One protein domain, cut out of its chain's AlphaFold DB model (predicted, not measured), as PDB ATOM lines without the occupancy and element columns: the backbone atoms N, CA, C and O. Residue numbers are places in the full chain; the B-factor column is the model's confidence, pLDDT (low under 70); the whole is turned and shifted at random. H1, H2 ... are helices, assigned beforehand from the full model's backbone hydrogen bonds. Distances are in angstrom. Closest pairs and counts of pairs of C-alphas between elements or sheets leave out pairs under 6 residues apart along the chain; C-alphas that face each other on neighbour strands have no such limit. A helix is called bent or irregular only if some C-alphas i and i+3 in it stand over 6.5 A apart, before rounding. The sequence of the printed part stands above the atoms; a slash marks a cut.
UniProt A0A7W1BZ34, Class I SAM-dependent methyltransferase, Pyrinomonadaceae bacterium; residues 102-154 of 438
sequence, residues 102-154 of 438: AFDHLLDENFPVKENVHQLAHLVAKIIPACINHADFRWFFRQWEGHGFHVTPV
ATOM      1  N   ALA A 102       7.738   0.530 -25.887       67.56
ATOM      2  CA  ALA A 102       6.899   0.089 -27.004       67.56
ATOM      3  C   ALA A 102       7.454  -1.128 -27.781       67.56
ATOM      4  O   ALA A 102       6.698  -1.767 -28.510       67.56
ATOM      5  N   PHE A 103       8.745  -1.432 -27.652       68.06
ATOM      6  CA  PHE A 103       9.430  -2.555 -28.291       68.06
ATOM      7  C   PHE A 103       9.703  -3.711 -27.324       68.06
ATOM      8  O   PHE A 103      10.082  -4.781 -27.792       68.06
ATOM      9  N   ASP A 104       9.439  -3.560 -26.023       66.44
ATOM     10  CA  ASP A 104       9.630  -4.627 -25.030       66.44
ATOM     11  C   ASP A 104       8.824  -5.878 -25.408       66.44
ATOM     12  O   ASP A 104       9.319  -6.994 -25.322       66.44
ATOM     13  N   HIS A 105       7.613  -5.702 -25.951       64.75
ATOM     14  CA  HIS A 105       6.781  -6.803 -26.452       64.75
ATOM     15  C   HIS A 105       7.339  -7.515 -27.696       64.75
ATOM     16  O   HIS A 105       6.910  -8.624 -27.995       64.75
ATOM     17  N   LEU A 106       8.245  -6.882 -28.447       62.12
ATOM     18  CA  LEU A 106       8.926  -7.484 -29.603       62.12
ATOM     19  C   LEU A 106      10.222  -8.200 -29.194       62.12
ATOM     20  O   LEU A 106      10.715  -9.030 -29.955       62.12
ATOM     21  N   LEU A 107      10.760  -7.858 -28.020       60.59
ATOM     22  CA  LEU A 107      11.971  -8.428 -27.426       60.59
ATOM     23  C   LEU A 107      11.664  -9.445 -26.308       60.59
ATOM     24  O   LEU A 107      12.580 -10.105 -25.825       60.59
ATOM     25  N   ASP A 108      10.396  -9.586 -25.911       62.53
ATOM     26  CA  ASP A 108       9.911 -10.617 -24.990       62.53
ATOM     27  C   ASP A 108      10.202 -12.013 -25.567       62.53
ATOM     28  O   ASP A 108       9.844 -12.311 -26.708       62.53
ATOM     29  N   GLU A 109      10.810 -12.894 -24.767       58.06
ATOM     30  CA  GLU A 109      11.078 -14.291 -25.139       58.06
ATOM     31  C   GLU A 109       9.800 -15.058 -25.528       58.06
ATOM     32  O   GLU A 109       9.864 -16.062 -26.241       58.06
ATOM     33  N   ASN A 110       8.630 -14.573 -25.095       60.50
ATOM     34  CA  ASN A 110       7.326 -15.129 -25.444       60.50
ATOM     35  C   ASN A 110       6.773 -14.631 -26.785       60.50
ATOM     36  O   ASN A 110       5.764 -15.174 -27.241       60.50
ATOM     37  N   PHE A 111       7.375 -13.624 -27.429       66.31
ATOM     38  CA  PHE A 111       6.999 -13.248 -28.788       66.31
ATOM     39  C   PHE A 111       7.551 -14.305 -29.749       66.31
ATOM     40  O   PHE A 111       8.771 -14.427 -29.897       66.31
ATOM     41  N   PRO A 112       6.701 -15.087 -30.442       69.50
ATOM     42  CA  PRO A 112       7.197 -16.147 -31.297       69.50
ATOM     43  C   PRO A 112       7.723 -15.520 -32.593       69.50
ATOM     44  O   PRO A 112       7.023 -15.440 -33.606       69.50
ATOM     45  N   VAL A 113       8.981 -15.064 -32.561       72.19
ATOM     46  CA  VAL A 113       9.700 -14.443 -33.688       72.19
ATOM     47  C   VAL A 113       9.605 -15.325 -34.928       72.19
ATOM     48  O   VAL A 113       9.351 -14.830 -36.021       72.19
ATOM     49  N   LYS A 114       9.735 -16.648 -34.757       71.69
ATOM     50  CA  LYS A 114       9.619 -17.623 -35.851       71.69
ATOM     51  C   LYS A 114       8.236 -17.627 -36.506       71.69
ATOM     52  O   LYS A 114       8.153 -17.765 -37.720       71.69
ATOM     53  N   GLU A 115       7.168 -17.460 -35.729       81.06
ATOM     54  CA  GLU A 115       5.788 -17.466 -36.235       81.06
ATOM     55  C   GLU A 115       5.399 -16.125 -36.877       81.06
ATOM     56  O   GLU A 115       4.501 -16.080 -37.715       81.06
ATOM     57  N   ASN A 116       6.109 -15.042 -36.534       79.69
ATOM     58  CA  ASN A 116       5.833 -13.678 -36.998       79.69
ATOM     59  C   ASN A 116       6.939 -13.085 -37.890       79.69
ATOM     60  O   ASN A 116       6.954 -11.879 -38.150       79.69
ATOM     61  N   VAL A 117       7.883 -13.906 -38.363       81.94
ATOM     62  CA  VAL A 117       9.096 -13.434 -39.058       81.94
ATOM     63  C   VAL A 117       8.772 -12.602 -40.303       81.94
ATOM     64  O   VAL A 117       9.442 -11.611 -40.588       81.94
ATOM     65  N   HIS A 118       7.692 -12.940 -41.011       83.81
ATOM     66  CA  HIS A 118       7.248 -12.186 -42.179       83.81
ATOM     67  C   HIS A 118       6.737 -10.797 -41.794       83.81
ATOM     68  O   HIS A 118       7.093  -9.814 -42.440       83.81
ATOM     69  N   GLN A 119       5.925 -10.685 -40.744       86.38
ATOM     70  CA  GLN A 119       5.402  -9.413 -40.251       86.38
ATOM     71  C   GLN A 119       6.539  -8.522 -39.741       86.38
ATOM     72  O   GLN A 119       6.557  -7.330 -40.049       86.38
ATOM     73  N   LEU A 120       7.517  -9.105 -39.041       85.69
ATOM     74  CA  LEU A 120       8.728  -8.405 -38.611       85.69
ATOM     75  C   LEU A 120       9.532  -7.882 -39.806       85.69
ATOM     76  O   LEU A 120       9.895  -6.710 -39.821       85.69
ATOM     77  N   ALA A 121       9.735  -8.692 -40.850       87.44
ATOM     78  CA  ALA A 121      10.419  -8.243 -42.065       87.44
ATOM     79  C   ALA A 121       9.694  -7.057 -42.738       87.44
ATOM     80  O   ALA A 121      10.332  -6.088 -43.151       87.44
ATOM     81  N   HIS A 122       8.356  -7.077 -42.786       88.88
ATOM     82  CA  HIS A 122       7.566  -5.950 -43.301       88.88
ATOM     83  C   HIS A 122       7.668  -4.704 -42.414       88.88
ATOM     84  O   HIS A 122       7.659  -3.585 -42.927       88.88
ATOM     85  N   LEU A 123       7.740  -4.876 -41.092       88.69
ATOM     86  CA  LEU A 123       7.935  -3.772 -40.157       88.69
ATOM     87  C   LEU A 123       9.312  -3.127 -40.358       88.69
ATOM     88  O   LEU A 123       9.393  -1.908 -40.509       88.69
ATOM     89  N   VAL A 124      10.368  -3.939 -40.452       89.62
ATOM     90  CA  VAL A 124      11.735  -3.490 -40.756       89.62
ATOM     91  C   VAL A 124      11.753  -2.691 -42.059       89.62
ATOM     92  O   VAL A 124      12.243  -1.564 -42.072       89.62
ATOM     93  N   ALA A 125      11.122  -3.191 -43.125       89.81
ATOM     94  CA  ALA A 125      11.041  -2.488 -44.408       89.81
ATOM     95  C   ALA A 125      10.372  -1.099 -44.322       89.81
ATOM     96  O   ALA A 125      10.678  -0.220 -45.126       89.81
ATOM     97  N   LYS A 126       9.478  -0.872 -43.347       90.81
ATOM     98  CA  LYS A 126       8.825   0.430 -43.120       90.81
ATOM     99  C   LYS A 126       9.658   1.382 -42.260       90.81
ATOM    100  O   LYS A 126       9.564   2.591 -42.454       90.81
ATOM    101  N   ILE A 127      10.436   0.859 -41.312       90.06
ATOM    102  CA  ILE A 127      11.205   1.665 -40.348       90.06
ATOM    103  C   ILE A 127      12.576   2.051 -40.911       90.06
ATOM    104  O   ILE A 127      12.984   3.206 -40.804       90.06
ATOM    105  N   ILE A 128      13.275   1.106 -41.546       91.69
ATOM    106  CA  ILE A 128      14.657   1.286 -42.014       91.69
ATOM    107  C   ILE A 128      14.858   2.527 -42.903       91.69
ATOM    108  O   ILE A 128      15.853   3.224 -42.690       91.69
ATOM    109  N   PRO A 129      13.951   2.895 -43.833       91.75
ATOM    110  CA  PRO A 129      14.110   4.121 -44.614       91.75
ATOM    111  C   PRO A 129      14.224   5.396 -43.764       91.75
ATOM    112  O   PRO A 129      14.951   6.313 -44.141       91.75
ATOM    113  N   ALA A 130      13.549   5.466 -42.611       89.81
ATOM    114  CA  ALA A 130      13.676   6.601 -41.697       89.81
ATOM    115  C   ALA A 130      15.046   6.612 -40.999       89.81
ATOM    116  O   ALA A 130      15.637   7.677 -40.840       89.81
ATOM    117  N   CYS A 131      15.582   5.438 -40.647       90.25
ATOM    118  CA  CYS A 131      16.912   5.304 -40.048       90.25
ATOM    119  C   CYS A 131      18.031   5.677 -41.032       90.25
ATOM    120  O   CYS A 131      18.965   6.381 -40.656       90.25
ATOM    121  N   ILE A 132      17.932   5.239 -42.293       90.62
ATOM    122  CA  ILE A 132      18.950   5.510 -43.324       90.62
ATOM    123  C   ILE A 132      19.062   7.010 -43.630       90.62
ATOM    124  O   ILE A 132      20.159   7.511 -43.858       90.62
ATOM    125  N   ASN A 133      17.943   7.737 -43.609       87.88
ATOM    126  CA  ASN A 133      17.909   9.173 -43.899       87.88
ATOM    127  C   ASN A 133      18.137  10.061 -42.659       87.88
ATOM    128  O   ASN A 133      18.011  11.283 -42.746       87.88
ATOM    129  N   HIS A 134      18.443   9.471 -41.502       91.25
ATOM    130  CA  HIS A 134      18.659  10.206 -40.259       91.25
ATOM    131  C   HIS A 134      20.084  10.773 -40.165       91.25
ATOM    132  O   HIS A 134      21.035  10.191 -40.688       91.25
ATOM    133  N   ALA A 135      20.259  11.868 -39.415       88.25
ATOM    134  CA  ALA A 135      21.573  12.475 -39.173       88.25
ATOM    135  C   ALA A 135      22.570  11.504 -38.501       88.25
ATOM    136  O   ALA A 135      23.767  11.545 -38.785       88.25
ATOM    137  N   ASP A 136      22.059  10.582 -37.682       85.50
ATOM    138  CA  ASP A 136      22.847   9.596 -36.926       85.50
ATOM    139  C   ASP A 136      23.075   8.266 -37.667       85.50
ATOM    140  O   ASP A 136      23.515   7.288 -37.062       85.50
ATOM    141  N   PHE A 137      22.815   8.192 -38.979       88.62
ATOM    142  CA  PHE A 137      22.938   6.947 -39.755       88.62
ATOM    143  C   PHE A 137      24.280   6.221 -39.561       88.62
ATOM    144  O   PHE A 137      24.316   4.996 -39.487       88.62
ATOM    145  N   ARG A 138      25.388   6.959 -39.421       86.94
ATOM    146  CA  ARG A 138      26.717   6.367 -39.177       86.94
ATOM    147  C   ARG A 138      26.779   5.577 -37.874       86.94
ATOM    148  O   ARG A 138      27.426   4.536 -37.828       86.94
ATOM    149  N   TRP A 139      26.116   6.063 -36.829       83.50
ATOM    150  CA  TRP A 139      26.038   5.349 -35.564       83.50
ATOM    151  C   TRP A 139      25.165   4.096 -35.710       83.50
ATOM    152  O   TRP A 139      25.616   3.017 -35.330       83.50
ATOM    153  N   PHE A 140      23.993   4.197 -36.359       87.44
ATOM    154  CA  PHE A 140      23.126   3.037 -36.642       87.44
ATOM    155  C   PHE A 140      23.850   1.952 -37.439       87.44
ATOM    156  O   PHE A 140      23.795   0.781 -37.074       87.44
ATOM    157  N   PHE A 141      24.585   2.348 -38.481       90.38
ATOM    158  CA  PHE A 141      25.388   1.439 -39.291       90.38
ATOM    159  C   PHE A 141      26.358   0.622 -38.430       90.38
ATOM    160  O   PHE A 141      26.388  -0.599 -38.549       90.38
ATOM    161  N   ARG A 142      27.098   1.276 -37.522       85.62
ATOM    162  CA  ARG A 142      28.033   0.590 -36.614       85.62
ATOM    163  C   ARG A 142      27.325  -0.329 -35.619       85.62
ATOM    164  O   ARG A 142      27.876  -1.370 -35.276       85.62
ATOM    165  N   GLN A 143      26.125   0.031 -35.155       82.00
ATOM    166  CA  GLN A 143      25.340  -0.856 -34.290       82.00
ATOM    167  C   GLN A 143      24.937  -2.130 -35.037       82.00
ATOM    168  O   GLN A 143      25.173  -3.229 -34.550       82.00
ATOM    169  N   TRP A 144      24.384  -1.995 -36.242       88.69
ATOM    170  CA  TRP A 144      24.003  -3.142 -37.070       88.69
ATOM    171  C   TRP A 144      25.203  -4.021 -37.429       88.69
ATOM    172  O   TRP A 144      25.125  -5.243 -37.301       88.69
ATOM    173  N   GLU A 145      26.333  -3.402 -37.778       90.75
ATOM    174  CA  GLU A 145      27.582  -4.112 -38.053       90.75
ATOM    175  C   GLU A 145      28.048  -4.929 -36.842       90.75
ATOM    176  O   GLU A 145      28.391  -6.100 -36.996       90.75
ATOM    177  N   GLY A 146      27.980  -4.361 -35.632       78.38
ATOM    178  CA  GLY A 146      28.282  -5.076 -34.387       78.38
ATOM    179  C   GLY A 146      27.373  -6.285 -34.125       78.38
ATOM    180  O   GLY A 146      27.771  -7.213 -33.428       78.38
ATOM    181  N   HIS A 147      26.183  -6.316 -34.730       84.31
ATOM    182  CA  HIS A 147      25.256  -7.451 -34.703       84.31
ATOM    183  C   HIS A 147      25.372  -8.378 -35.927       84.31
ATOM    184  O   HIS A 147      24.563  -9.293 -36.085       84.31
ATOM    185  N   GLY A 148      26.383  -8.182 -36.779       86.81
ATOM    186  CA  GLY A 148      26.718  -9.087 -37.879       86.81
ATOM    187  C   GLY A 148      25.987  -8.819 -39.194       86.81
ATOM    188  O   GLY A 148      25.956  -9.704 -40.048       86.81
ATOM    189  N   PHE A 149      25.399  -7.634 -39.390       91.44
ATOM    190  CA  PHE A 149      24.766  -7.274 -40.661       91.44
ATOM    191  C   PHE A 149      24.987  -5.811 -41.048       91.44
ATOM    192  O   PHE A 149      25.049  -4.915 -40.214       91.44
ATOM    193  N   HIS A 150      25.049  -5.544 -42.351       91.19
ATOM    194  CA  HIS A 150      25.104  -4.186 -42.887       91.19
ATOM    195  C   HIS A 150      23.758  -3.813 -43.500       91.19
ATOM    196  O   HIS A 150      23.203  -4.571 -44.294       91.19
ATOM    197  N   VAL A 151      23.253  -2.620 -43.183       92.00
ATOM    198  CA  VAL A 151      22.067  -2.055 -43.842       92.00
ATOM    199  C   VAL A 151      22.490  -0.833 -44.640       92.00
ATOM    200  O   VAL A 151      22.957   0.163 -44.087       92.00
ATOM    201  N   THR A 152      22.321  -0.910 -45.955       91.88
ATOM    202  CA  THR A 152      22.616   0.182 -46.886       91.88
ATOM    203  C   THR A 152      21.435   0.379 -47.839       91.88
ATOM    204  O   THR A 152      20.667  -0.558 -48.067       91.88
ATOM    205  N   PRO A 153      21.228   1.596 -48.373       90.62
ATOM    206  CA  PRO A 153      20.205   1.814 -49.387       90.62
ATOM    207  C   PRO A 153      20.561   1.095 -50.691       90.62
ATOM    208  O   PRO A 153      21.733   1.005 -51.054       90.62
ATOM    209  N   VAL A 154      19.544   0.688 -51.454       92.75
ATOM    210  CA  VAL A 154      19.723   0.328 -52.869       92.75
ATOM    211  C   VAL A 154      20.127   1.598 -53.617       92.75
ATOM    212  O   VAL A 154      19.327   2.521 -53.767       92.75
TER     213      VAL A 154
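What this domain is: This is residues 102 to 154 of the 438 residues of the protein "Class I SAM-dependent methyltransferase" of Pyrinomonadaceae bacterium (UniProt A0A7W1BZ34). Picture an open, loose frame with no packed core: the long, kinked helix H2 makes its long side, H3 folds back from one end of H2, and the short H1 is set off near the other end, joined by a link. After H3, residues 147 to 154 fold back without a named element. The printed part has 53 residues with three named helices, H1, H2 and H3 in chain order, and no named strand; the class is all helix. The whole is loose, with a radius of gyration of the C-alphas of 12.6 A, and elongated, spanning 33 by 21 by 20 A.

How they stand to each other: Begin at H2, residues 117 to 132, where you find a kink of 34 degrees near residue 126. H3, residues 137 to 146, is close to H2 but not clearly touching; the closest C-alphas, those of Cys 131 and Phe 137, are 6.3 A apart. Their lines stand at a steep tilt of 40 degrees, and they run opposite ways. H1, residues 102 to 107, is apart from both. In H3 every O i to N i+4 pair is within hydrogen-bond range, against 10 of 12 in H2 and 1 of 2 in H1.

Where its parts are: Find C-alpha 117 at (9.096, -13.434, -39.058); from there H2 runs 21.8 A to C-alpha 132 at (18.950, 5.510, -43.324). It is only just irregular, with C-alphas 126 and 129 6.6 A apart. H3 measures 14.2 A and ends at C-alpha 146, (28.282, -5.076, -34.387). H1 measures 9.9 A and is only just irregular, with C-alphas 102 and 105 6.9 A apart.

The domain as a whole: Look at Glu 115 and Ala 135 for the two C-alphas farthest apart, 34.0 A. The link from H2 to H3 is tight, that from H1 to H2 short. Residues 107 to 119, of which 117 to 119 belong to H2, stand free. The printed part has no cut; pLDDT is under 70 at residues 102 to 112.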